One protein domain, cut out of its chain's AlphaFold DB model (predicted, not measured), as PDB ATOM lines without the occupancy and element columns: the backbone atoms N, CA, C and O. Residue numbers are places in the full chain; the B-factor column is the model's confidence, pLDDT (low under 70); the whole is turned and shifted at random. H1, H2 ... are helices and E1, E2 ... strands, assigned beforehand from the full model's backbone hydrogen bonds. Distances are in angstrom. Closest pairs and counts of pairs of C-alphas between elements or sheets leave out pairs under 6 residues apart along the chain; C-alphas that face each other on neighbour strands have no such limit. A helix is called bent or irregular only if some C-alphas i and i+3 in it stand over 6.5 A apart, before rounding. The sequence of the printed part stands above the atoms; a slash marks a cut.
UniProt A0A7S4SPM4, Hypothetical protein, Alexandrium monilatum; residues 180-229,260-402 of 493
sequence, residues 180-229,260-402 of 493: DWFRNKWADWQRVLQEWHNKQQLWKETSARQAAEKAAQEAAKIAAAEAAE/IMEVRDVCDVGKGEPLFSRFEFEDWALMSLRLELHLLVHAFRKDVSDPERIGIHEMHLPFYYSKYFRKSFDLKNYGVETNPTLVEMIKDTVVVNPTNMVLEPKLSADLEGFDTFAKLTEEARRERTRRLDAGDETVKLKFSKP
ATOM      1  N   ASP A 180      45.998  -0.110 106.618       96.25
ATOM      2  CA  ASP A 180      45.244   1.143 106.601       96.25
ATOM      3  C   ASP A 180      46.130   2.356 106.260       96.25
ATOM      4  O   ASP A 180      45.640   3.300 105.646       96.25
ATOM      5  N   TRP A 181      47.445   2.308 106.534       94.62
ATOM      6  CA  TRP A 181      48.391   3.335 106.068       94.62
ATOM      7  C   TRP A 181      48.403   3.417 104.537       94.62
ATOM      8  O   TRP A 181      48.224   4.502 103.979       94.62
ATOM      9  N   PHE A 182      48.526   2.267 103.862       95.88
ATOM     10  CA  PHE A 182      48.454   2.197 102.402       95.88
ATOM     11  C   PHE A 182      47.099   2.685 101.883       95.88
ATOM     12  O   PHE A 182      47.053   3.525 100.986       95.88
ATOM     13  N   ARG A 183      45.991   2.185 102.448       96.19
ATOM     14  CA  ARG A 183      44.631   2.520 101.985       96.19
ATOM     15  C   ARG A 183      44.347   4.015 102.085       96.19
ATOM     16  O   ARG A 183      43.786   4.579 101.149       96.19
ATOM     17  N   ASN A 184      44.765   4.647 103.182       95.94
ATOM     18  CA  ASN A 184      44.585   6.078 103.402       95.94
ATOM     19  C   ASN A 184      45.439   6.897 102.422       95.94
ATOM     20  O   ASN A 184      44.887   7.704 101.679       95.94
ATOM     21  N   LYS A 185      46.750   6.618 102.320       95.25
ATOM     22  CA  LYS A 185      47.640   7.303 101.360       95.25
ATOM     23  C   LYS A 185      47.195   7.112  99.903       95.25
ATOM     24  O   LYS A 185      47.287   8.049  99.115       95.25
ATOM     25  N   TRP A 186      46.673   5.937  99.547       95.88
ATOM     26  CA  TRP A 186      46.108   5.679  98.221       95.88
ATOM     27  C   TRP A 186      44.828   6.487  97.965       95.88
ATOM     28  O   TRP A 186      44.682   7.073  96.894       95.88
ATOM     29  N   ALA A 187      43.916   6.573  98.940       96.50
ATOM     30  CA  ALA A 187      42.705   7.386  98.826       96.50
ATOM     31  C   ALA A 187      43.018   8.892  98.721       96.50
ATOM     32  O   ALA A 187      42.436   9.581  97.880       96.50
ATOM     33  N   ASP A 188      43.974   9.386  99.515       95.81
ATOM     34  CA  ASP A 188      44.476  10.762  99.428       95.81
ATOM     35  C   ASP A 188      45.061  11.059  98.046       95.81
ATOM     36  O   ASP A 188      44.740  12.088  97.447       95.81
ATOM     37  N   TRP A 189      45.861  10.136  97.502       95.94
ATOM     38  CA  TRP A 189      46.390  10.270  96.151       95.94
ATOM     39  C   TRP A 189      45.287  10.316  95.093       95.94
ATOM     40  O   TRP A 189      45.307  11.199  94.243       95.94
ATOM     41  N   GLN A 190      44.297   9.416  95.142       95.88
ATOM     42  CA  GLN A 190      43.198   9.419  94.168       95.88
ATOM     43  C   GLN A 190      42.440  10.758  94.152       95.88
ATOM     44  O   GLN A 190      42.078  11.241  93.078       95.88
ATOM     45  N   ARG A 191      42.264  11.397  95.318       97.50
ATOM     46  CA  ARG A 191      41.691  12.747  95.422       97.50
ATOM     47  C   ARG A 191      42.588  13.806  94.771       97.50
ATOM     48  O   ARG A 191      42.087  14.614  93.994       97.50
ATOM     49  N   VAL A 192      43.888  13.803  95.072       96.88
ATOM     50  CA  VAL A 192      44.851  14.786  94.537       96.88
ATOM     51  C   VAL A 192      45.035  14.631  93.024       96.88
ATOM     52  O   VAL A 192      44.987  15.621  92.302       96.88
ATOM     53  N   LEU A 193      45.131  13.401  92.514       96.38
ATOM     54  CA  LEU A 193      45.200  13.114  91.081       96.38
ATOM     55  C   LEU A 193      43.956  13.621  90.332       96.38
ATOM     56  O   LEU A 193      44.077  14.225  89.266       96.38
ATOM     57  N   GLN A 194      42.757  13.430  90.898       96.81
ATOM     58  CA  GLN A 194      41.525  13.973  90.323       96.81
ATOM     59  C   GLN A 194      41.516  15.512  90.343       96.81
ATOM     60  O   GLN A 194      41.111  16.137  89.362       96.81
ATOM     61  N   GLU A 195      41.979  16.131  91.432       97.50
ATOM     62  CA  GLU A 195      42.116  17.587  91.539       97.50
ATOM     63  C   GLU A 195      43.082  18.146  90.482       97.50
ATOM     64  O   GLU A 195      42.743  19.104  89.787       97.50
ATOM     65  N   TRP A 196      44.248  17.524  90.306       97.69
ATOM     66  CA  TRP A 196      45.247  17.934  89.320       97.69
ATOM     67  C   TRP A 196      44.753  17.754  87.880       97.69
ATOM     68  O   TRP A 196      44.888  18.675  87.075       97.69
ATOM     69  N   HIS A 197      44.086  16.640  87.553       96.12
ATOM     70  CA  HIS A 197      43.432  16.490  86.250       96.12
ATOM     71  C   HIS A 197      42.401  17.600  85.998       96.12
ATOM     72  O   HIS A 197      42.418  18.208  84.927       96.12
ATOM     73  N   ASN A 198      41.551  17.919  86.982       96.75
ATOM     74  CA  ASN A 198      40.574  19.003  86.863       96.75
ATOM     75  C   ASN A 198      41.256  20.365  86.651       96.75
ATOM     76  O   ASN A 198      40.853  21.107  85.758       96.75
ATOM     77  N   LYS A 199      42.319  20.680  87.407       96.25
ATOM     78  CA  LYS A 199      43.111  21.910  87.223       96.25
ATOM     79  C   LYS A 199      43.735  21.981  85.828       96.25
ATOM     80  O   LYS A 199      43.670  23.030  85.194       96.25
ATOM     81  N   GLN A 200      44.252  20.867  85.301       95.06
ATOM     82  CA  GLN A 200      44.790  20.822  83.938       95.06
ATOM     83  C   GLN A 200      43.706  21.090  82.879       95.06
ATOM     84  O   GLN A 200      43.964  21.814  81.919       95.06
ATOM     85  N   GLN A 201      42.499  20.532  83.038       94.62
ATOM     86  CA  GLN A 201      41.391  20.792  82.110       94.62
ATOM     87  C   GLN A 201      40.913  22.249  82.193       94.62
ATOM     88  O   GLN A 201      40.821  22.907  81.163       94.62
ATOM     89  N   LEU A 202      40.708  22.786  83.401       94.31
ATOM     90  CA  LEU A 202      40.315  24.186  83.611       94.31
ATOM     91  C   LEU A 202      41.349  25.172  83.047       94.31
ATOM     92  O   LEU A 202      40.970  26.190  82.463       94.31
ATOM     93  N   TRP A 203      42.646  24.861  83.162       94.25
ATOM     94  CA  TRP A 203      43.706  25.627  82.507       94.25
ATOM     95  C   TRP A 203      43.603  25.549  80.982       94.25
ATOM     96  O   TRP A 203      43.639  26.585  80.322       94.25
ATOM     97  N   LYS A 204      43.415  24.355  80.404       92.94
ATOM     98  CA  LYS A 204      43.262  24.169  78.947       92.94
ATOM     99  C   LYS A 204      42.031  24.908  78.401       92.94
ATOM    100  O   LYS A 204      42.132  25.574  77.377       92.94
ATOM    101  N   GLU A 205      40.905  24.887  79.114       92.31
ATOM    102  CA  GLU A 205      39.699  25.655  78.767       92.31
ATOM    103  C   GLU A 205      39.927  27.176  78.872       92.31
ATOM    104  O   GLU A 205      39.559  27.935  77.971       92.31
ATOM    105  N   THR A 206      40.569  27.634  79.952       91.25
ATOM    106  CA  THR A 206      40.816  29.065  80.200       91.25
ATOM    107  C   THR A 206      41.827  29.652  79.218       91.25
ATOM    108  O   THR A 206      41.573  30.719  78.656       91.25
ATOM    109  N   SER A 207      42.934  28.951  78.969       89.19
ATOM    110  CA  SER A 207      43.973  29.351  78.011       89.19
ATOM    111  C   SER A 207      43.456  29.327  76.571       89.19
ATOM    112  O   SER A 207      43.689  30.288  75.841       89.19
ATOM    113  N   ALA A 208      42.656  28.326  76.178       89.94
ATOM    114  CA  ALA A 208      41.995  28.314  74.871       89.94
ATOM    115  C   ALA A 208      41.039  29.508  74.692       89.94
ATOM    116  O   ALA A 208      41.045  30.149  73.639       89.94
ATOM    117  N   ARG A 209      40.261  29.868  75.726       90.62
ATOM    118  CA  ARG A 209      39.401  31.063  75.692       90.62
ATOM    119  C   ARG A 209      40.217  32.353  75.576       90.62
ATOM    120  O   ARG A 209      39.866  33.208  74.772       90.62
ATOM    121  N   GLN A 210      41.300  32.487  76.344       88.44
ATOM    122  CA  GLN A 210      42.191  33.652  76.279       88.44
ATOM    123  C   GLN A 210      42.893  33.771  74.919       88.44
ATOM    124  O   GLN A 210      43.020  34.876  74.399       88.44
ATOM    125  N   ALA A 211      43.314  32.654  74.318       87.94
ATOM    126  CA  ALA A 211      43.903  32.629  72.983       87.94
ATOM    127  C   ALA A 211      42.884  33.042  71.907       87.94
ATOM    128  O   ALA A 211      43.187  33.895  71.077       87.94
ATOM    129  N   ALA A 212      41.656  32.515  71.966       89.25
ATOM    130  CA  ALA A 212      40.578  32.904  71.056       89.25
ATOM    131  C   ALA A 212      40.195  34.389  71.199       89.25
ATOM    132  O   ALA A 212      39.957  35.063  70.199       89.25
ATOM    133  N   GLU A 213      40.172  34.920  72.426       91.25
ATOM    134  CA  GLU A 213      39.912  36.339  72.679       91.25
ATOM    135  C   GLU A 213      41.044  37.233  72.147       91.25
ATOM    136  O   GLU A 213      40.764  38.214  71.460       91.25
ATOM    137  N   LYS A 214      42.315  36.872  72.384       90.88
ATOM    138  CA  LYS A 214      43.476  37.580  71.814       90.88
ATOM    139  C   LYS A 214      43.443  37.577  70.284       90.88
ATOM    140  O   LYS A 214      43.523  38.649  69.692       90.88
ATOM    141  N   ALA A 215      43.231  36.419  69.659       90.06
ATOM    142  CA  ALA A 215      43.142  36.291  68.204       90.06
ATOM    143  C   ALA A 215      41.978  37.112  67.613       90.06
ATOM    144  O   ALA A 215      42.130  37.743  66.571       90.06
ATOM    145  N   ALA A 216      40.828  37.171  68.295       91.12
ATOM    146  CA  ALA A 216      39.707  38.016  67.879       91.12
ATOM    147  C   ALA A 216      40.020  39.520  68.008       91.12
ATOM    148  O   ALA A 216      39.670  40.298  67.119       91.12
ATOM    149  N   GLN A 217      40.700  39.940  69.083       90.50
ATOM    150  CA  GLN A 217      41.153  41.327  69.255       90.50
ATOM    151  C   GLN A 217      42.213  41.722  68.216       90.50
ATOM    152  O   GLN A 217      42.214  42.854  67.739       90.50
ATOM    153  N   GLU A 218      43.109  40.807  67.859       90.31
ATOM    154  CA  GLU A 218      44.145  41.017  66.848       90.31
ATOM    155  C   GLU A 218      43.562  41.092  65.434       90.31
ATOM    156  O   GLU A 218      43.796  42.077  64.736       90.31
ATOM    157  N   ALA A 219      42.690  40.153  65.058       90.12
ATOM    158  CA  ALA A 219      41.948  40.215  63.800       90.12
ATOM    159  C   ALA A 219      41.124  41.511  63.675       90.12
ATOM    160  O   ALA A 219      41.082  42.118  62.605       90.12
ATOM    161  N   ALA A 220      40.521  41.989  64.772       91.44
ATOM    162  CA  ALA A 220      39.816  43.271  64.796       91.44
ATOM    163  C   ALA A 220      40.755  44.480  64.610       91.44
ATOM    164  O   ALA A 220      40.386  45.428  63.919       91.44
ATOM    165  N   LYS A 221      41.972  44.453  65.176       92.88
ATOM    166  CA  LYS A 221      42.993  45.496  64.953       92.88
ATOM    167  C   LYS A 221      43.487  45.509  63.507       92.88
ATOM    168  O   LYS A 221      43.586  46.587  62.930       92.88
ATOM    169  N   ILE A 222      43.749  44.338  62.921       90.44
ATOM    170  CA  ILE A 222      44.171  44.201  61.519       90.44
ATOM    171  C   ILE A 222      43.069  44.730  60.592       90.44
ATOM    172  O   ILE A 222      43.330  45.613  59.779       90.44
ATOM    173  N   ALA A 223      41.818  44.300  60.782       89.31
ATOM    174  CA  ALA A 223      40.686  44.782  59.989       89.31
ATOM    175  C   ALA A 223      40.458  46.303  60.123       89.31
ATOM    176  O   ALA A 223      40.129  46.967  59.140       89.31
ATOM    177  N   ALA A 224      40.661  46.875  61.317       89.06
ATOM    178  CA  ALA A 224      40.580  48.321  61.528       89.06
ATOM    179  C   ALA A 224      41.728  49.085  60.839       89.06
ATOM    180  O   ALA A 224      41.495  50.159  60.284       89.06
ATOM    181  N   ALA A 225      42.945  48.530  60.835       88.38
ATOM    182  CA  ALA A 225      44.086  49.104  60.126       88.38
ATOM    183  C   ALA A 225      43.879  49.076  58.600       88.38
ATOM    184  O   ALA A 225      44.045  50.105  57.948       88.38
ATOM    185  N   GLU A 226      43.424  47.948  58.039       86.88
ATOM    186  CA  GLU A 226      43.094  47.835  56.611       86.88
ATOM    187  C   GLU A 226      41.964  48.784  56.182       86.88
ATOM    188  O   GLU A 226      41.998  49.334  55.079       86.88
ATOM    189  N   ALA A 227      40.950  48.984  57.033       84.31
ATOM    190  CA  ALA A 227      39.865  49.928  56.766       84.31
ATOM    191  C   ALA A 227      40.377  51.379  56.739       84.31
ATOM    192  O   ALA A 227      40.100  52.107  55.786       84.31
ATOM    193  N   ALA A 228      41.192  51.771  57.724       82.81
ATOM    194  CA  ALA A 228      41.805  53.098  57.777       82.81
ATOM    195  C   ALA A 228      42.798  53.348  56.623       82.81
ATOM    196  O   ALA A 228      42.931  54.479  56.154       82.81
ATOM    197  N   GLU A 229      43.485  52.312  56.131       78.38
ATOM    198  CA  GLU A 229      44.346  52.416  54.948       78.38
ATOM    199  C   GLU A 229      43.533  52.585  53.653       78.38
ATOM    200  O   GLU A 229      43.932  53.353  52.778       78.38
ATOM    201  N   ILE A 260      62.473  23.714  88.956       88.62
ATOM    202  CA  ILE A 260      61.234  22.951  89.171       88.62
ATOM    203  C   ILE A 260      61.102  22.482  90.633       88.62
ATOM    204  O   ILE A 260      59.989  22.342  91.150       88.62
ATOM    205  N   MET A 261      62.218  22.227  91.317       89.62
ATOM    206  CA  MET A 261      62.225  21.707  92.681       89.62
ATOM    207  C   MET A 261      61.864  22.779  93.708       89.62
ATOM    208  O   MET A 261      61.170  22.464  94.680       89.62
ATOM    209  N   GLU A 262      62.224  24.041  93.466       88.06
ATOM    210  CA  GLU A 262      61.869  25.172  94.338       88.06
ATOM    211  C   GLU A 262      60.398  25.629  94.231       88.06
ATOM    212  O   GLU A 262      59.921  26.372  95.096       88.06
ATOM    213  N   VAL A 263      59.637  25.147  93.235       88.94
ATOM    214  CA  VAL A 263      58.196  25.442  93.075       88.94
ATOM    215  C   VAL A 263      57.426  25.135  94.362       88.94
ATOM    216  O   VAL A 263      57.390  23.993  94.821       88.94
ATOM    217  N   ARG A 264      56.777  26.146  94.947       87.50
ATOM    218  CA  ARG A 264      56.046  25.997  96.221       87.50
ATOM    219  C   ARG A 264      54.631  25.449  96.069       87.50
ATOM    220  O   ARG A 264      54.164  24.780  96.981       87.50
ATOM    221  N   ASP A 265      53.976  25.734  94.948       91.75
ATOM    222  CA  ASP A 265      52.658  25.204  94.604       91.75
ATOM    223  C   ASP A 265      52.702  24.674  93.166       91.75
ATOM    224  O   ASP A 265      52.874  25.431  92.213       91.75
ATOM    225  N   VAL A 266      52.565  23.357  92.994       93.69
ATOM    226  CA  VAL A 266      52.544  22.731  91.658       93.69
ATOM    227  C   VAL A 266      51.260  23.032  90.875       93.69
ATOM    228  O   VAL A 266      51.166  22.692  89.696       93.69
ATOM    229  N   CYS A 267      50.263  23.652  91.509       94.31
ATOM    230  CA  CYS A 267      48.980  24.001  90.910       94.31
ATOM    231  C   CYS A 267      48.913  25.430  90.353       94.31
ATOM    232  O   CYS A 267      48.001  25.695  89.571       94.31
ATOM    233  N   ASP A 268      49.844  26.311  90.725       92.38
ATOM    234  CA  ASP A 268      50.017  27.650  90.149       92.38
ATOM    235  C   ASP A 268      51.504  28.044  90.205       92.38
ATOM    236  O   ASP A 268      52.013  28.506  91.227       92.38
ATOM    237  N   VAL A 269      52.210  27.856  89.086       89.81
ATOM    238  CA  VAL A 269      53.599  28.307  88.906       89.81
ATOM    239  C   VAL A 269      53.694  29.764  88.438       89.81
ATOM    240  O   VAL A 269      54.789  30.278  88.217       89.81
ATOM    241  N   GLY A 270      52.554  30.439  88.281       83.62
ATOM    242  CA  GLY A 270      52.442  31.798  87.779       83.62
ATOM    243  C   GLY A 270      51.239  31.951  86.851       83.62
ATOM    244  O   GLY A 270      51.014  31.145  85.951       83.62
ATOM    245  N   LYS A 271      50.482  33.042  87.035       82.12
ATOM    246  CA  LYS A 271      49.312  33.414  86.210       82.12
ATOM    247  C   LYS A 271      48.200  32.342  86.166       82.12
ATOM    248  O   LYS A 271      47.334  32.414  85.294       82.12
ATOM    249  N   GLY A 272      48.186  31.391  87.104       83.31
ATOM    250  CA  GLY A 272      47.249  30.268  87.136       83.31
ATOM    251  C   GLY A 272      47.667  29.060  86.289       83.31
ATOM    252  O   GLY A 272      46.857  28.144  86.146       83.31
ATOM    253  N   GLU A 273      48.879  29.037  85.716       90.94
ATOM    254  CA  GLU A 273      49.401  27.862  85.004       90.94
ATOM    255  C   GLU A 273      49.830  26.794  86.031       90.94
ATOM    256  O   GLU A 273      50.706  27.068  86.849       90.94
ATOM    257  N   PRO A 274      49.272  25.570  86.031       94.81
ATOM    258  CA  PRO A 274      49.801  24.488  86.857       94.81
ATOM    259  C   PRO A 274      51.095  23.925  86.252       94.81
ATOM    260  O   PRO A 274      51.229  23.859  85.032       94.81
ATOM    261  N   LEU A 275      52.008  23.406  87.079       94.69
ATOM    262  CA  LEU A 275      53.277  22.801  86.631       94.69
ATOM    263  C   LEU A 275      53.059  21.675  85.602       94.69
ATOM    264  O   LEU A 275      53.822  21.516  84.656       94.69
ATOM    265  N   PHE A 276      51.975  20.917  85.769       95.31
ATOM    266  CA  PHE A 276      51.547  19.836  84.882       95.31
ATOM    267  C   PHE A 276      50.655  20.309  83.710       95.31
ATOM    268  O   PHE A 276      49.981  19.489  83.080       95.31
ATOM    269  N   SER A 277      50.614  21.608  83.376       93.75
ATOM    270  CA  SER A 277      49.808  22.162  82.266       93.75
ATOM    271  C   SER A 277      50.049  21.428  80.938       93.75
ATOM    272  O   SER A 277      49.093  21.120  80.215       93.75
ATOM    273  N   ARG A 278      51.315  21.074  80.674       92.44
ATOM    274  CA  ARG A 278      51.821  20.431  79.447       92.44
ATOM    275  C   ARG A 278      51.952  18.906  79.537       92.44
ATOM    276  O   ARG A 278      52.499  18.311  78.616       92.44
ATOM    277  N   PHE A 279      51.467  18.272  80.610       95.81
ATOM    278  CA  PHE A 279      51.498  16.809  80.726       95.81
ATOM    279  C   PHE A 279      50.587  16.155  79.685       95.81
ATOM    280  O   PHE A 279      49.376  16.430  79.636       95.81
ATOM    281  N   GLU A 280      51.171  15.251  78.907       93.56
ATOM    282  CA  GLU A 280      50.450  14.352  78.010       93.56
ATOM    283  C   GLU A 280      50.096  13.037  78.724       93.56
ATOM    284  O   GLU A 280      50.312  12.885  79.931       93.56
ATOM    285  N   PHE A 281      49.469  12.094  78.015       93.50
ATOM    286  CA  PHE A 281      49.013  10.826  78.604       93.50
ATOM    287  C   PHE A 281      50.176  10.050  79.244       93.50
ATOM    288  O   PHE A 281      50.046   9.496  80.336       93.50
ATOM    289  N   GLU A 282      51.320  10.084  78.576       94.38
ATOM    290  CA  GLU A 282      52.579   9.455  78.927       94.38
ATOM    291  C   GLU A 282      53.162  10.021  80.228       94.38
ATOM    292  O   GLU A 282      53.611   9.263  81.089       94.38
ATOM    293  N   ASP A 283      53.099  11.342  80.414       96.12
ATOM    294  CA  ASP A 283      53.584  12.000  81.629       96.12
ATOM    295  C   ASP A 283      52.665  11.684  82.821       96.12
ATOM    296  O   ASP A 283      53.147  11.313  83.892       96.12
ATOM    297  N   TRP A 284      51.337  11.716  82.630       96.44
ATOM    298  CA  TRP A 284      50.384  11.273  83.661       96.44
ATOM    299  C   TRP A 284      50.580   9.797  84.040       96.44
ATOM    300  O   TRP A 284      50.472   9.449  85.220       96.44
ATOM    301  N   ALA A 285      50.879   8.932  83.067       95.38
ATOM    302  CA  ALA A 285      51.160   7.518  83.301       95.38
ATOM    303  C   ALA A 285      52.475   7.316  84.075       95.38
ATOM    304  O   ALA A 285      52.475   6.603  85.078       95.38
ATOM    305  N   LEU A 286      53.567   7.993  83.694       96.19
ATOM    306  CA  LEU A 286      54.846   7.925  84.415       96.19
ATOM    307  C   LEU A 286      54.760   8.507  85.833       96.19
ATOM    308  O   LEU A 286      55.303   7.918  86.765       96.19
ATOM    309  N   MET A 287      54.050   9.621  86.032       97.25
ATOM    310  CA  MET A 287      53.821  10.181  87.368       97.25
ATOM    311  C   MET A 287      52.997   9.233  88.250       97.25
ATOM    312  O   MET A 287      53.312   9.043  89.426       97.25
ATOM    313  N   SER A 288      51.959   8.609  87.681       95.81
ATOM    314  CA  SER A 288      51.160   7.605  88.391       95.81
ATOM    315  C   SER A 288      52.018   6.398  88.775       95.81
ATOM    316  O   SER A 288      51.966   5.967  89.923       95.81
ATOM    317  N   LEU A 289      52.862   5.911  87.858       96.75
ATOM    318  CA  LEU A 289      53.792   4.806  88.095       96.75
ATOM    319  C   LEU A 289      54.814   5.132  89.197       96.75
ATOM    320  O   LEU A 289      55.030   4.297  90.075       96.75
ATOM    321  N   ARG A 290      55.399   6.344  89.196       97.19
ATOM    322  CA  ARG A 290      56.300   6.827  90.261       97.19
ATOM    323  C   ARG A 290      55.658   6.669  91.635       97.19
ATOM    324  O   ARG A 290      56.224   6.009  92.506       97.19
ATOM    325  N   LEU A 291      54.468   7.241  91.817       96.56
ATOM    326  CA  LEU A 291      53.779   7.213  93.103       96.56
ATOM    327  C   LEU A 291      53.297   5.806  93.467       96.56
ATOM    328  O   LEU A 291      53.475   5.391  94.609       96.56
ATOM    329  N   GLU A 292      52.719   5.058  92.524       96.38
ATOM    330  CA  GLU A 292      52.251   3.689  92.764       96.38
ATOM    331  C   GLU A 292      53.400   2.775  93.212       96.38
ATOM    332  O   GLU A 292      53.263   2.071  94.213       96.38
ATOM    333  N   LEU A 293      54.560   2.816  92.548       97.25
ATOM    334  CA  LEU A 293      55.710   1.991  92.932       97.25
ATOM    335  C   LEU A 293      56.382   2.473  94.224       97.25
ATOM    336  O   LEU A 293      56.725   1.645  95.069       97.25
ATOM    337  N   HIS A 294      56.491   3.786  94.439       96.88
ATOM    338  CA  HIS A 294      56.944   4.349  95.712       96.88
ATOM    339  C   HIS A 294      56.070   3.883  96.887       96.88
ATOM    340  O   HIS A 294      56.572   3.364  97.889       96.88
ATOM    341  N   LEU A 295      54.749   4.038  96.751       96.19
ATOM    342  CA  LEU A 295      53.780   3.675  97.777       96.19
ATOM    343  C   LEU A 295      53.775   2.161  98.023       96.19
ATOM    344  O   LEU A 295      53.704   1.744  99.175       96.19
ATOM    345  N   LEU A 296      53.898   1.344  96.970       96.94
ATOM    346  CA  LEU A 296      53.953  -0.115  97.070       96.94
ATOM    347  C   LEU A 296      55.167  -0.603  97.870       96.94
ATOM    348  O   LEU A 296      55.011  -1.430  98.766       96.94
ATOM    349  N   VAL A 297      56.367  -0.097  97.567       96.19
ATOM    350  CA  VAL A 297      57.606  -0.545  98.227       96.19
ATOM    351  C   VAL A 297      57.623  -0.136  99.704       96.19
ATOM    352  O   VAL A 297      58.007  -0.936 100.562       96.19
ATOM    353  N   HIS A 298      57.143   1.069 100.031       95.44
ATOM    354  CA  HIS A 298      57.027   1.523 101.422       95.44
ATOM    355  C   HIS A 298      55.901   0.838 102.194       95.44
ATOM    356  O   HIS A 298      56.100   0.492 103.358       95.44
ATOM    357  N   ALA A 299      54.746   0.593 101.568       95.38
ATOM    358  CA  ALA A 299      53.661  -0.163 102.188       95.38
ATOM    359  C   ALA A 299      54.093  -1.601 102.477       95.38
ATOM    360  O   ALA A 299      53.967  -2.054 103.606       95.38
ATOM    361  N   PHE A 300      54.720  -2.280 101.515       95.31
ATOM    362  CA  PHE A 300      55.236  -3.633 101.712       95.31
ATOM    363  C   PHE A 300      56.182  -3.732 102.917       95.31
ATOM    364  O   PHE A 300      56.041  -4.640 103.728       95.31
ATOM    365  N   ARG A 301      57.096  -2.769 103.091       92.56
ATOM    366  CA  ARG A 301      57.999  -2.720 104.256       92.56
ATOM    367  C   ARG A 301      57.291  -2.466 105.595       92.56
ATOM    368  O   ARG A 301      57.832  -2.848 106.624       92.56
ATOM    369  N   LYS A 302      56.116  -1.825 105.598       92.06
ATOM    370  CA  LYS A 302      55.294  -1.587 106.803       92.06
ATOM    371  C   LYS A 302      54.337  -2.753 107.098       92.06
ATOM    372  O   LYS A 302      54.044  -3.020 108.259       92.06
ATOM    373  N   ASP A 303      53.883  -3.447 106.058       93.25
ATOM    374  CA  ASP A 303      52.843  -4.481 106.120       93.25
ATOM    375  C   ASP A 303      53.430  -5.893 106.341       93.25
ATOM    376  O   ASP A 303      52.714  -6.834 106.684       93.25
ATOM    377  N   VAL A 304      54.745  -6.049 106.158       91.38
ATOM    378  CA  VAL A 304      55.502  -7.285 106.395       91.38
ATOM    379  C   VAL A 304      56.069  -7.315 107.815       91.38
ATOM    380  O   VAL A 304      56.914  -6.505 108.179       91.38
ATOM    381  N   SER A 305      55.674  -8.314 108.606       84.50
ATOM    382  CA  SER A 305      56.144  -8.512 109.990       84.50
ATOM    383  C   SER A 305      57.514  -9.211 110.119       84.50
ATOM    384  O   SER A 305      57.835  -9.731 111.183       84.50
ATOM    385  N   ASP A 306      58.313  -9.259 109.047       85.31
ATOM    386  CA  ASP A 306      59.610  -9.953 108.973       85.31
ATOM    387  C   ASP A 306      60.732  -8.970 108.578       85.31
ATOM    388  O   ASP A 306      60.868  -8.650 107.394       85.31
ATOM    389  N   PRO A 307      61.555  -8.495 109.537       84.44
ATOM    390  CA  PRO A 307      62.617  -7.520 109.274       84.44
ATOM    391  C   PRO A 307      63.716  -7.997 108.316       84.44
ATOM    392  O   PRO A 307      64.417  -7.170 107.737       84.44
ATOM    393  N   GLU A 308      63.890  -9.310 108.129       86.56
ATOM    394  CA  GLU A 308      64.886  -9.843 107.190       86.56
ATOM    395  C   GLU A 308      64.388  -9.819 105.729       86.56
ATOM    396  O   GLU A 308      65.154 -10.075 104.797       86.56
ATOM    397  N   ARG A 309      63.110  -9.489 105.491       87.25
ATOM    398  CA  ARG A 309      62.519  -9.373 104.151       87.25
ATOM    399  C   ARG A 309      62.698  -7.952 103.599       87.25
ATOM    400  O   ARG A 309      61.781  -7.138 103.604       87.25
ATOM    401  N   ILE A 310      63.892  -7.684 103.070       88.44
ATOM    402  CA  ILE A 310      64.378  -6.355 102.633       88.44
ATOM    403  C   ILE A 310      63.494  -5.581 101.625       88.44
ATOM    404  O   ILE A 310      63.577  -4.347 101.541       88.44
ATOM    405  N   GLY A 311      62.640  -6.269 100.861       91.81
ATOM    406  CA  GLY A 311      61.732  -5.650  99.896       91.81
ATOM    407  C   GLY A 311      61.061  -6.647  98.949       91.81
ATOM    408  O   GLY A 311      60.955  -7.843  99.239       91.81
ATOM    409  N   ILE A 312      60.603  -6.128  97.809       95.00
ATOM    410  CA  ILE A 312      59.990  -6.886  96.712       95.00
ATOM    411  C   ILE A 312      61.067  -7.191  95.665       95.00
ATOM    412  O   ILE A 312      61.721  -6.266  95.200       95.00
ATOM    413  N   HIS A 313      61.225  -8.454  95.268       95.06
ATOM    414  CA  HIS A 313      62.022  -8.842  94.094       95.06
ATOM    415  C   HIS A 313      61.253  -8.541  92.796       95.06
ATOM    416  O   HIS A 313      60.037  -8.747  92.761       95.06
ATOM    417  N   GLU A 314      61.935  -8.111  91.730       94.31
ATOM    418  CA  GLU A 314      61.296  -7.604  90.502       94.31
ATOM    419  C   GLU A 314      60.288  -8.587  89.874       94.31
ATOM    420  O   GLU A 314      59.157  -8.187  89.601       94.31
ATOM    421  N   MET A 315      60.610  -9.889  89.806       94.12
ATOM    422  CA  MET A 315      59.696 -10.942  89.315       94.12
ATOM    423  C   MET A 315      58.320 -10.957  90.005       94.12
ATOM    424  O   MET A 315      57.330 -11.399  89.422       94.12
ATOM    425  N   HIS A 316      58.243 -10.497  91.258       93.81
ATOM    426  CA  HIS A 316      57.017 -10.495  92.063       93.81
ATOM    427  C   HIS A 316      56.297  -9.148  92.060       93.81
ATOM    428  O   HIS A 316      55.221  -9.033  92.654       93.81
ATOM    429  N   LEU A 317      56.841  -8.142  91.372       95.12
ATOM    430  CA  LEU A 317      56.217  -6.832  91.230       95.12
ATOM    431  C   LEU A 317      54.778  -6.913  90.681       95.12
ATOM    432  O   LEU A 317      53.897  -6.339  91.325       95.12
ATOM    433  N   PRO A 318      54.469  -7.675  89.606       94.94
ATOM    434  CA  PRO A 318      53.099  -7.764  89.090       94.94
ATOM    435  C   PRO A 318      52.115  -8.363  90.105       94.94
ATOM    436  O   PRO A 318      50.959  -7.940  90.184       94.94
ATOM    437  N   PHE A 319      52.577  -9.320  90.921       94.75
ATOM    438  CA  PHE A 319      51.776  -9.949  91.972       94.75
ATOM    439  C   PHE A 319      51.425  -8.948  93.076       94.75
ATOM    440  O   PHE A 319      50.246  -8.773  93.389       94.75
ATOM    441  N   TYR A 320      52.417  -8.257  93.646       96.12
ATOM    442  CA  TYR A 320      52.156  -7.297  94.719       96.12
ATOM    443  C   TYR A 320      51.409  -6.060  94.213       96.12
ATOM    444  O   TYR A 320      50.474  -5.623  94.877       96.12
ATOM    445  N   TYR A 321      51.708  -5.555  93.013       96.94
ATOM    446  CA  TYR A 321      50.935  -4.472  92.400       96.94
ATOM    447  C   TYR A 321      49.447  -4.847  92.277       96.94
ATOM    448  O   TYR A 321      48.574  -4.115  92.753       96.94
ATOM    449  N   SER A 322      49.151  -6.043  91.755       95.56
ATOM    450  CA  SER A 322      47.778  -6.559  91.661       95.56
ATOM    451  C   SER A 322      47.109  -6.705  93.029       95.56
ATOM    452  O   SER A 322      45.927  -6.399  93.182       95.56
ATOM    453  N   LYS A 323      47.864  -7.129  94.045       94.88
ATOM    454  CA  LYS A 323      47.367  -7.348  95.410       94.88
ATOM    455  C   LYS A 323      47.019  -6.048  96.142       94.88
ATOM    456  O   LYS A 323      46.008  -5.997  96.842       94.88
ATOM    457  N   TYR A 324      47.838  -5.012  95.969       96.81
ATOM    458  CA  TYR A 324      47.679  -3.717  96.632       96.81
ATOM    459  C   TYR A 324      46.686  -2.808  95.900       96.81
ATOM    460  O   TYR A 324      45.731  -2.329  96.511       96.81
ATOM    461  N   PHE A 325      46.848  -2.621  94.586       95.94
ATOM    462  CA  PHE A 325      46.024  -1.687  93.808       95.94
ATOM    463  C   PHE A 325      44.757  -2.309  93.216       95.94
ATOM    464  O   PHE A 325      43.882  -1.572  92.765       95.94
ATOM    465  N   ARG A 326      44.638  -3.647  93.198       94.25
ATOM    466  CA  ARG A 326      43.562  -4.382  92.495       94.25
ATOM    467  C   ARG A 326      43.479  -4.024  91.003       94.25
ATOM    468  O   ARG A 326      42.401  -4.011  90.414       94.25
ATOM    469  N   LYS A 327      44.641  -3.740  90.408       92.06
ATOM    470  CA  LYS A 327      44.865  -3.400  88.997       92.06
ATOM    471  C   LYS A 327      45.796  -4.430  88.358       92.06
ATOM    472  O   LYS A 327      46.713  -4.906  89.015       92.06
ATOM    473  N   SER A 328      45.621  -4.714  87.072       90.44
ATOM    474  CA  SER A 328      46.624  -5.438  86.282       90.44
ATOM    475  C   SER A 328      47.892  -4.598  86.105       90.44
ATOM    476  O   SER A 328      47.797  -3.411  85.790       90.44
ATOM    477  N   PHE A 329      49.061  -5.223  86.236       92.69
ATOM    478  CA  PHE A 329      50.348  -4.636  85.861       92.69
ATOM    479  C   PHE A 329      50.761  -5.197  84.496       92.69
ATOM    480  O   PHE A 329      51.022  -6.393  84.390       92.69
ATOM    481  N   ASP A 330      50.771  -4.361  83.456       90.38
ATOM    482  CA  ASP A 330      51.136  -4.763  82.093       90.38
ATOM    483  C   ASP A 330      52.210  -3.821  81.537       90.38
ATOM    484  O   ASP A 330      51.999  -2.612  81.415       90.38
ATOM    485  N   LEU A 331      53.368  -4.398  81.214       93.38
ATOM    486  CA  LEU A 331      54.544  -3.702  80.692       93.38
ATOM    487  C   LEU A 331      54.313  -3.166  79.269       93.38
ATOM    488  O   LEU A 331      54.851  -2.118  78.906       93.38
ATOM    489  N   LYS A 332      53.432  -3.812  78.490       91.56
ATOM    490  CA  LYS A 332      53.101  -3.409  77.112       91.56
ATOM    491  C   LYS A 332      52.456  -2.029  77.047       91.56
ATOM    492  O   LYS A 332      52.639  -1.319  76.063       91.56
ATOM    493  N   ASN A 333      51.765  -1.612  78.110       90.50
ATOM    494  CA  ASN A 333      51.202  -0.264  78.216       90.50
ATOM    495  C   ASN A 333      52.284   0.826  78.194       90.50
ATOM    496  O   ASN A 333      52.024   1.924  77.714       90.50
ATOM    497  N   TYR A 334      53.499   0.505  78.644       93.50
ATOM    498  CA  TYR A 334      54.651   1.406  78.670       93.50
ATOM    499  C   TYR A 334      55.618   1.189  77.489       93.50
ATOM    500  O   TYR A 334      56.605   1.910  77.362       93.50
ATOM    501  N   GLY A 335      55.342   0.218  76.610       92.88
ATOM    502  CA  GLY A 335      56.192  -0.103  75.460       92.88
ATOM    503  C   GLY A 335      57.500  -0.822  75.816       92.88
ATOM    504  O   GLY A 335      58.467  -0.707  75.065       92.88
ATOM    505  N   VAL A 336      57.543  -1.539  76.946       93.38
ATOM    506  CA  VAL A 336      58.727  -2.268  77.444       93.38
ATOM    507  C   VAL A 336      58.404  -3.734  77.756       93.38
ATOM    508  O   VAL A 336      57.239  -4.106  77.896       93.38
ATOM    509  N   GLU A 337      59.436  -4.573  77.864       92.50
ATOM    510  CA  GLU A 337      59.290  -6.035  77.989       92.50
ATOM    511  C   GLU A 337      59.693  -6.598  79.362       92.50
ATOM    512  O   GLU A 337      59.290  -7.709  79.703       92.50
ATOM    513  N   THR A 338      60.452  -5.855  80.178       94.88
ATOM    514  CA  THR A 338      60.974  -6.339  81.472       94.88
ATOM    515  C   THR A 338      60.692  -5.355  82.611       94.88
ATOM    516  O   THR A 338      60.657  -4.142  82.401       94.88
ATOM    517  N   ASN A 339      60.509  -5.842  83.847       94.19
ATOM    518  CA  ASN A 339      60.272  -4.939  84.983       94.19
ATOM    519  C   ASN A 339      61.459  -3.983  85.243       94.19
ATOM    520  O   ASN A 339      61.195  -2.810  85.505       94.19
ATOM    521  N   PRO A 340      62.743  -4.400  85.137       95.50
ATOM    522  CA  PRO A 340      63.868  -3.481  85.306       95.50
ATOM    523  C   PRO A 340      63.869  -2.333  84.289       95.50
ATOM    524  O   PRO A 340      64.074  -1.189  84.684       95.50
ATOM    525  N   THR A 341      63.560  -2.599  83.010       94.69
ATOM    526  CA  THR A 341      63.492  -1.533  81.989       94.69
ATOM    527  C   THR A 341      62.342  -0.558  82.232       94.69
ATOM    528  O   THR A 341      62.502   0.631  81.969       94.69
ATOM    529  N   LEU A 342      61.223  -1.009  82.814       95.12
ATOM    530  CA  LEU A 342      60.153  -0.113  83.264       95.12
ATOM    531  C   LEU A 342      60.578   0.759  84.459       95.12
ATOM    532  O   LEU A 342      60.289   1.954  84.489       95.12
ATOM    533  N   VAL A 343      61.263   0.179  85.449       95.94
ATOM    534  CA  VAL A 343      61.715   0.913  86.645       95.94
ATOM    535  C   VAL A 343      62.821   1.921  86.301       95.94
ATOM    536  O   VAL A 343      62.836   3.011  86.867       95.94
ATOM    537  N   GLU A 344      63.677   1.636  85.313       94.94
ATOM    538  CA  GLU A 344      64.677   2.581  84.779       94.94
ATOM    539  C   GLU A 344      64.037   3.913  84.321       94.94
ATOM    540  O   GLU A 344      64.611   4.983  84.532       94.94
ATOM    541  N   MET A 345      62.805   3.881  83.786       94.06
ATOM    542  CA  MET A 345      62.052   5.078  83.356       94.06
ATOM    543  C   MET A 345      61.654   6.014  84.512       94.06
ATOM    544  O   MET A 345      61.295   7.172  84.281       94.06
ATOM    545  N   ILE A 346      61.684   5.504  85.747       95.94
ATOM    546  CA  ILE A 346      61.350   6.219  86.984       95.94
ATOM    547  C   ILE A 346      62.470   6.109  88.032       95.94
ATOM    548  O   ILE A 346      62.214   6.167  89.240       95.94
ATOM    549  N   LYS A 347      63.721   5.949  87.575       94.88
ATOM    550  CA  LYS A 347      64.910   5.747  88.423       94.88
ATOM    551  C   LYS A 347      65.191   6.859  89.427       94.88
ATOM    552  O   LYS A 347      66.039   6.689  90.298       94.88
ATOM    553  N   ASP A 348      64.537   8.006  89.295       94.88
ATOM    554  CA  ASP A 348      64.496   9.086  90.283       94.88
ATOM    555  C   ASP A 348      63.730   8.704  91.567       94.88
ATOM    556  O   ASP A 348      64.070   9.172  92.653       94.88
ATOM    557  N   THR A 349      62.746   7.806  91.463       95.75
ATOM    558  CA  THR A 349      61.801   7.467  92.535       95.75
ATOM    559  C   THR A 349      62.030   6.062  93.107       95.75
ATOM    560  O   THR A 349      62.068   5.897  94.333       95.75
ATOM    561  N   VAL A 350      62.205   5.047  92.251       96.62
ATOM    562  CA  VAL A 350      62.486   3.647  92.633       96.62
ATOM    563  C   VAL A 350      63.588   3.097  91.730       96.62
ATOM    564  O   VAL A 350      63.617   3.409  90.545       96.62
ATOM    565  N   VAL A 351      64.482   2.269  92.267       96.56
ATOM    566  CA  VAL A 351      65.507   1.546  91.495       96.56
ATOM    567  C   VAL A 351      65.460   0.049  91.788       96.56
ATOM    568  O   VAL A 351      65.037  -0.360  92.868       96.56
ATOM    569  N   VAL A 352      65.901  -0.770  90.834       96.38
ATOM    570  CA  VAL A 352      66.174  -2.196  91.064       96.38
ATOM    571  C   VAL A 352      67.644  -2.336  91.449       96.38
ATOM    572  O   VAL A 352      68.523  -1.887  90.717       96.38
ATOM    573  N   ASN A 353      67.923  -2.941  92.600       93.88
ATOM    574  CA  ASN A 353      69.289  -3.198  93.045       93.88
ATOM    575  C   ASN A 353      69.908  -4.339  92.203       93.88
ATOM    576  O   ASN A 353      69.354  -5.440  92.183       93.88
ATOM    577  N   PRO A 354      71.051  -4.127  91.522       91.56
ATOM    578  CA  PRO A 354      71.589  -5.087  90.553       91.56
ATOM    579  C   PRO A 354      72.119  -6.384  91.184       91.56
ATOM    580  O   PRO A 354      72.279  -7.380  90.485       91.56
ATOM    581  N   THR A 355      72.399  -6.405  92.491       88.69
ATOM    582  CA  THR A 355      72.953  -7.584  93.181       88.69
ATOM    583  C   THR A 355      71.875  -8.570  93.629       88.69
ATOM    584  O   THR A 355      72.126  -9.772  93.686       88.69
ATOM    585  N   ASN A 356      70.684  -8.081  93.984       88.81
ATOM    586  CA  ASN A 356      69.609  -8.892  94.575       88.81
ATOM    587  C   ASN A 356      68.252  -8.757  93.854       88.81
ATOM    588  O   ASN A 356      67.294  -9.409  94.263       88.81
ATOM    589  N   MET A 357      68.173  -7.915  92.817       94.12
ATOM    590  CA  MET A 357      66.978  -7.588  92.028       94.12
ATOM    591  C   MET A 357      65.766  -7.131  92.861       94.12
ATOM    592  O   MET A 357      64.611  -7.314  92.468       94.12
ATOM    593  N   VAL A 358      66.015  -6.516  94.022       94.94
ATOM    594  CA  VAL A 358      64.988  -5.935  94.899       94.94
ATOM    595  C   VAL A 358      64.715  -4.480  94.523       94.94
ATOM    596  O   VAL A 358      65.636  -3.719  94.232       94.94
ATOM    597  N   LEU A 359      63.439  -4.085  94.550       96.38
ATOM    598  CA  LEU A 359      63.022  -2.693  94.403       96.38
ATOM    599  C   LEU A 359      63.341  -1.890  95.672       96.38
ATOM    600  O   LEU A 359      62.854  -2.201  96.765       96.38
ATOM    601  N   GLU A 360      64.109  -0.817  95.510       94.88
ATOM    602  CA  GLU A 360      64.525   0.103  96.566       94.88
ATOM    603  C   GLU A 360      63.997   1.523  96.279       94.88
ATOM    604  O   GLU A 360      64.169   2.037  95.170       94.88
ATOM    605  N   PRO A 361      63.342   2.190  97.250       95.12
ATOM    606  CA  PRO A 361      62.823   3.536  97.062       95.12
ATOM    607  C   PRO A 361      63.930   4.568  97.318       95.12
ATOM    608  O   PRO A 361      64.626   4.491  98.331       95.12
ATOM    609  N   LYS A 362      64.059   5.571  96.442       95.12
ATOM    610  CA  LYS A 362      64.986   6.700  96.653       95.12
ATOM    611  C   LYS A 362      64.412   7.802  97.538       95.12
ATOM    612  O   LYS A 362      65.162   8.525  98.187       95.12
ATOM    613  N   LEU A 363      63.089   7.933  97.565       93.06
ATOM    614  CA  LEU A 363      62.376   8.945  98.345       93.06
ATOM    615  C   LEU A 363      61.905   8.367  99.691       93.06
ATOM    616  O   LEU A 363      61.505   7.202  99.761       93.06
ATOM    617  N   SER A 364      61.903   9.194 100.742       90.50
ATOM    618  CA  SER A 364      61.408   8.834 102.085       90.50
ATOM    619  C   SER A 364      59.938   8.395 102.070       90.50
ATOM    620  O   SER A 364      59.167   8.876 101.250       90.50
ATOM    621  N   ALA A 365      59.528   7.520 102.995       86.69
ATOM    622  CA  ALA A 365      58.131   7.085 103.127       86.69
ATOM    623  C   ALA A 365      57.184   8.211 103.586       86.69
ATOM    624  O   ALA A 365      55.983   8.176 103.308       86.69
ATOM    625  N   ASP A 366      57.728   9.189 104.310       82.94
ATOM    626  CA  ASP A 366      56.971  10.230 105.000       82.94
ATOM    627  C   ASP A 366      57.069  11.564 104.241       82.94
ATOM    628  O   ASP A 366      57.463  12.591 104.786       82.94
ATOM    629  N   LEU A 367      56.724  11.538 102.946       84.50
ATOM    630  CA  LEU A 367      56.569  12.754 102.142       84.50
ATOM    631  C   LEU A 367      55.378  13.585 102.649       84.50
ATOM    632  O   LEU A 367      54.278  13.055 102.855       84.50
ATOM    633  N   GLU A 368      55.603  14.893 102.800       78.44
ATOM    634  CA  GLU A 368      54.602  15.872 103.253       78.44
ATOM    635  C   GLU A 368      53.461  16.066 102.236       78.44
ATOM    636  O   GLU A 368      52.328  16.350 102.620       78.44
ATOM    637  N   GLY A 369      53.736  15.842 100.947       86.94
ATOM    638  CA  GLY A 369      52.776  15.937  99.847       86.94
ATOM    639  C   GLY A 369      53.155  15.048  98.659       86.94
ATOM    640  O   GLY A 369      54.143  14.316  98.705       86.94
ATOM    641  N   PHE A 370      52.361  15.104  97.589       94.62
ATOM    642  CA  PHE A 370      52.606  14.338  96.354       94.62
ATOM    643  C   PHE A 370      53.329  15.158  95.271       94.62
ATOM    644  O   PHE A 370      53.767  14.609  94.262       94.62
ATOM    645  N   ASP A 371      53.485  16.462  95.488       94.75
ATOM    646  CA  ASP A 371      54.064  17.465  94.591       94.75
ATOM    647  C   ASP A 371      55.427  17.062  94.014       94.75
ATOM    648  O   ASP A 371      55.701  17.307  92.839       94.75
ATOM    649  N   THR A 372      56.261  16.370  94.796       94.19
ATOM    650  CA  THR A 372      57.551  15.823  94.349       94.19
ATOM    651  C   THR A 372      57.415  14.926  93.114       94.19
ATOM    652  O   THR A 372      58.264  14.986  92.231       94.19
ATOM    653  N   PHE A 373      56.337  14.145  92.981       96.50
ATOM    654  CA  PHE A 373      56.126  13.289  91.806       96.50
ATOM    655  C   PHE A 373      55.762  14.091  90.550       96.50
ATOM    656  O   PHE A 373      56.172  13.710  89.452       96.50
ATOM    657  N   ALA A 374      55.044  15.211  90.700       96.06
ATOM    658  CA  ALA A 374      54.788  16.139  89.598       96.06
ATOM    659  C   ALA A 374      56.087  16.834  89.162       96.06
ATOM    660  O   ALA A 374      56.395  16.856  87.973       96.06
ATOM    661  N   LYS A 375      56.893  17.305  90.123       95.56
ATOM    662  CA  LYS A 375      58.209  17.923  89.888       95.56
ATOM    663  C   LYS A 375      59.165  16.995  89.138       95.56
ATOM    664  O   LYS A 375      59.627  17.348  88.059       95.56
ATOM    665  N   LEU A 376      59.373  15.779  89.650       96.38
ATOM    666  CA  LEU A 376      60.217  14.756  89.018       96.38
ATOM    667  C   LEU A 376      59.720  14.353  87.624       96.38
ATOM    668  O   LEU A 376      60.516  14.052  86.736       96.38
ATOM    669  N   THR A 377      58.402  14.357  87.405       97.19
ATOM    670  CA  THR A 377      57.845  14.052  86.082       97.19
ATOM    671  C   THR A 377      58.052  15.202  85.098       97.19
ATOM    672  O   THR A 377      58.437  14.928  83.967       97.19
ATOM    673  N   GLU A 378      57.870  16.463  85.502       96.06
ATOM    674  CA  GLU A 378      58.151  17.622  84.637       96.06
ATOM    675  C   GLU A 378      59.653  17.759  84.343       96.06
ATOM    676  O   GLU A 378      60.026  18.040  83.207       96.06
ATOM    677  N   GLU A 379      60.531  17.483  85.309       94.94
ATOM    678  CA  GLU A 379      61.981  17.447  85.082       94.94
ATOM    679  C   GLU A 379      62.354  16.392  84.028       94.94
ATOM    680  O   GLU A 379      62.984  16.719  83.018       94.94
ATOM    681  N   ALA A 380      61.865  15.156  84.188       94.88
ATOM    682  CA  ALA A 380      62.060  14.082  83.213       94.88
ATOM    683  C   ALA A 380      61.399  14.377  81.850       94.88
ATOM    684  O   ALA A 380      61.904  13.946  80.811       94.88
ATOM    685  N   ARG A 381      60.281  15.119  81.828       94.75
ATOM    686  CA  ARG A 381      59.625  15.589  80.598       94.75
ATOM    687  C   ARG A 381      60.517  16.588  79.867       94.75
ATOM    688  O   ARG A 381      60.761  16.407  78.677       94.75
ATOM    689  N   ARG A 382      61.061  17.592  80.567       93.56
ATOM    690  CA  ARG A 382      61.974  18.586  79.979       93.56
ATOM    691  C   ARG A 382      63.298  17.976  79.531       93.56
ATOM    692  O   ARG A 382      63.780  18.352  78.468       93.56
ATOM    693  N   GLU A 383      63.879  17.036  80.282       92.94
ATOM    694  CA  GLU A 383      65.067  16.297  79.826       92.94
ATOM    695  C   GLU A 383      64.773  15.553  78.515       92.94
ATOM    696  O   GLU A 383      65.507  15.711  77.539       92.94
ATOM    697  N   ARG A 384      63.656  14.814  78.460       94.00
ATOM    698  CA  ARG A 384      63.204  14.114  77.251       94.00
ATOM    699  C   ARG A 384      62.988  15.070  76.076       94.00
ATOM    700  O   ARG A 384      63.477  14.775  74.994       94.00
ATOM    701  N   THR A 385      62.327  16.214  76.274       92.12
ATOM    702  CA  THR A 385      62.154  17.232  75.221       92.12
ATOM    703  C   THR A 385      63.503  17.733  74.699       92.12
ATOM    704  O   THR A 385      63.756  17.603  73.510       92.12
ATOM    705  N   ARG A 386      64.423  18.166  75.576       93.75
ATOM    706  CA  ARG A 386      65.764  18.636  75.164       93.75
ATOM    707  C   ARG A 386      66.551  17.585  74.373       93.75
ATOM    708  O   ARG A 386      67.312  17.938  73.479       93.75
ATOM    709  N   ARG A 387      66.395  16.299  74.706       93.19
ATOM    710  CA  ARG A 387      67.052  15.192  73.993       93.19
ATOM    711  C   ARG A 387      66.416  14.929  72.626       93.19
ATOM    712  O   ARG A 387      67.155  14.760  71.661       93.19
ATOM    713  N   LEU A 388      65.087  14.992  72.514       93.31
ATOM    714  CA  LEU A 388      64.391  14.939  71.221       93.31
ATOM    715  C   LEU A 388      64.777  16.124  70.319       93.31
ATOM    716  O   LEU A 388      65.090  15.911  69.151       93.31
ATOM    717  N   ASP A 389      64.847  17.341  70.865       92.44
ATOM    718  CA  ASP A 389      65.262  18.546  70.128       92.44
ATOM    719  C   ASP A 389      66.729  18.459  69.653       92.44
ATOM    720  O   ASP A 389      67.088  18.999  68.608       92.44
ATOM    721  N   ALA A 390      67.575  17.726  70.388       94.38
ATOM    722  CA  ALA A 390      68.945  17.392  69.996       94.38
ATOM    723  C   ALA A 390      69.047  16.208  69.001       94.38
ATOM    724  O   ALA A 390      70.154  15.834  68.611       94.38
ATOM    725  N   GLY A 391      67.921  15.615  68.587       92.81
ATOM    726  CA  GLY A 391      67.849  14.502  67.633       92.81
ATOM    727  C   GLY A 391      68.015  13.098  68.234       92.81
ATOM    728  O   GLY A 391      68.118  12.125  67.485       92.81
ATOM    729  N   ASP A 392      68.027  12.958  69.561       92.19
ATOM    730  CA  ASP A 392      68.063  11.660  70.245       92.19
ATOM    731  C   ASP A 392      66.656  11.035  70.298       92.19
ATOM    732  O   ASP A 392      65.960  11.073  71.311       92.19
ATOM    733  N   GLU A 393      66.222  10.422  69.193       90.50
ATOM    734  CA  GLU A 393      64.930   9.713  69.102       90.50
ATOM    735  C   GLU A 393      64.814   8.504  70.064       90.50
ATOM    736  O   GLU A 393      63.732   7.922  70.185       90.50
ATOM    737  N   THR A 394      65.883   8.098  70.771       87.12
ATOM    738  CA  THR A 394      65.837   6.930  71.674       87.12
ATOM    739  C   THR A 394      64.993   7.169  72.926       87.12
ATOM    740  O   THR A 394      64.420   6.220  73.461       87.12
ATOM    741  N   VAL A 395      64.828   8.428  73.359       87.94
ATOM    742  CA  VAL A 395      64.016   8.787  74.540       87.94
ATOM    743  C   VAL A 395      62.509   8.879  74.257       87.94
ATOM    744  O   VAL A 395      61.723   9.238  75.138       87.94
ATOM    745  N   LYS A 396      62.083   8.582  73.025       88.94
ATOM    746  CA  LYS A 396      60.687   8.674  72.591       88.94
ATOM    747  C   LYS A 396      59.831   7.568  73.204       88.94
ATOM    748  O   LYS A 396      60.061   6.381  72.977       88.94
ATOM    749  N   LEU A 397      58.806   7.975  73.946       91.62
ATOM    750  CA  LEU A 397      57.873   7.057  74.596       91.62
ATOM    751  C   LEU A 397      56.939   6.396  73.570       91.62
ATOM    752  O   LEU A 397      56.526   7.016  72.593       91.62
ATOM    753  N   LYS A 398      56.622   5.117  73.799       89.31
ATOM    754  CA  LYS A 398      55.824   4.262  72.900       89.31
ATOM    755  C   LYS A 398      54.675   3.603  73.664       89.31
ATOM    756  O   LYS A 398      54.547   2.382  73.683       89.31
ATOM    757  N   PHE A 399      53.895   4.408  74.381       91.88
ATOM    758  CA  PHE A 399      52.880   3.882  75.290       91.88
ATOM    759  C   PHE A 399      51.647   3.411  74.519       91.88
ATOM    760  O   PHE A 399      51.186   4.062  73.582       91.88
ATOM    761  N   SER A 400      51.081   2.284  74.948       85.94
ATOM    762  CA  SER A 400      49.770   1.854  74.476       85.94
ATOM    763  C   SER A 400      48.705   2.566  75.299       85.94
ATOM    764  O   SER A 400      48.584   2.355  76.508       85.94
ATOM    765  N   LYS A 401      47.921   3.427  74.649       77.12
ATOM    766  CA  LYS A 401      46.759   4.039  75.286       77.12
ATOM    767  C   LYS A 401      45.667   2.971  75.421       77.12
ATOM    768  O   LYS A 401      45.223   2.463  74.392       77.12
ATOM    769  N   PRO A 402      45.204   2.631  76.638       66.19
ATOM    770  CA  PRO A 402      44.189   1.603  76.807       66.19
ATOM    771  C   PRO A 402      42.904   2.025  76.092       66.19
ATOM    772  O   PRO A 402      42.365   3.105  76.355       66.19
TER     773      PRO A 402
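This is residues 180 to 229 and 260 to 402 of the 493 residues of the protein "Hypothetical protein" of Alexandrium monilatum (UniProt A0A7S4SPM4). One very long, straight helix, H1, runs past a small, mostly helical body and sticks out of it as a bare arm with residues 208 to 229. In the body, H2 packs with residues 295 to 299 on the first turns of H1, H6 crosses H2 at its residues 283 to 291, H3 and the small hairpin E1 and E2 lie beside H2, and the short helices H4 and H5 are near it. The printed part has 193 residues with six named helices and two named strands, in the order H1 H2 H3 H4 H5 E1 E2 H6; the two strands make an antiparallel sheet, and the class is mostly helix. The whole is loose, with a radius of gyration of the C-alphas of 21.0 A and spans of 83 by 38 by 32 A, the length being due to the arm.

H1 covers residues 180 to 229, 72.8 A from C-alpha 180 at (45.244, 1.143, 106.601) to C-alpha 229 at (44.346, 52.416, 54.948). After the cut, residues 260 to 280 hold no named element. H2 is residues 281 to 303, 31.7 A long. H3, residues 314 to 325, 16.7 A, is irregular: C-alphas 315 and 318 are 7.3 A apart. H4 is residues 331 to 334, H5 residues 339 to 344, E1 residues 350 to 352 and E2 residues 359 to 361. H6, residues 371 to 389, measures 26.9 A and ends at C-alpha 389 (65.262, 18.546, 70.128).

H2 is the hub, touching H1, H3 and H6. H1 touches it with residues 181 to 186 alone, closest at the C-alphas of Phe 182 and Ala 299, 5.7 A, at a shallow tilt of 17 degrees, opposite ways. H2 and H3 only just touch, with 3 pairs of C-alphas within 8 A, the closest being Leu 296 and Tyr 321 at 7.1 A; they are about perpendicular, at 88 degrees. H6 touches H2 at a steep tilt of 42 degrees, opposite ways, closest at the C-alphas of Met 287 and Thr 377, 5.7 A. H3 touches H5, about perpendicular at 87 degrees, closest at the C-alphas of Glu 314 and Asn 339, 6.2 A. H4 and H5 only just touch, with 3 pairs of C-alphas within 8 A, the closest being Leu 331 and Leu 342 at 7.1 A. E1 and E2 form a hairpin, with N 351 and O 360 within hydrogen-bond range at 2.9 A. The closest C-alphas of H2 and E2 are those of His 294 and Pro 361, 6.1 A. H1 and H6 are apart. Every O i to N i+4 pair is within hydrogen-bond range in H1, H2, H5 and H6, and 6 of 8 are in H3; H4 is too short for such a pair.

The C-alphas farthest apart are those of Glu 229 and Asp 306, 83.9 A. Residues 230 to 259 are not printed, and C-alphas 229 and 260 are 48.2 A apart across this cut. Of the links that are printed whole, none is long. The mean pLDDT of the printed part is 92.6, and residue 402 alone is under 70.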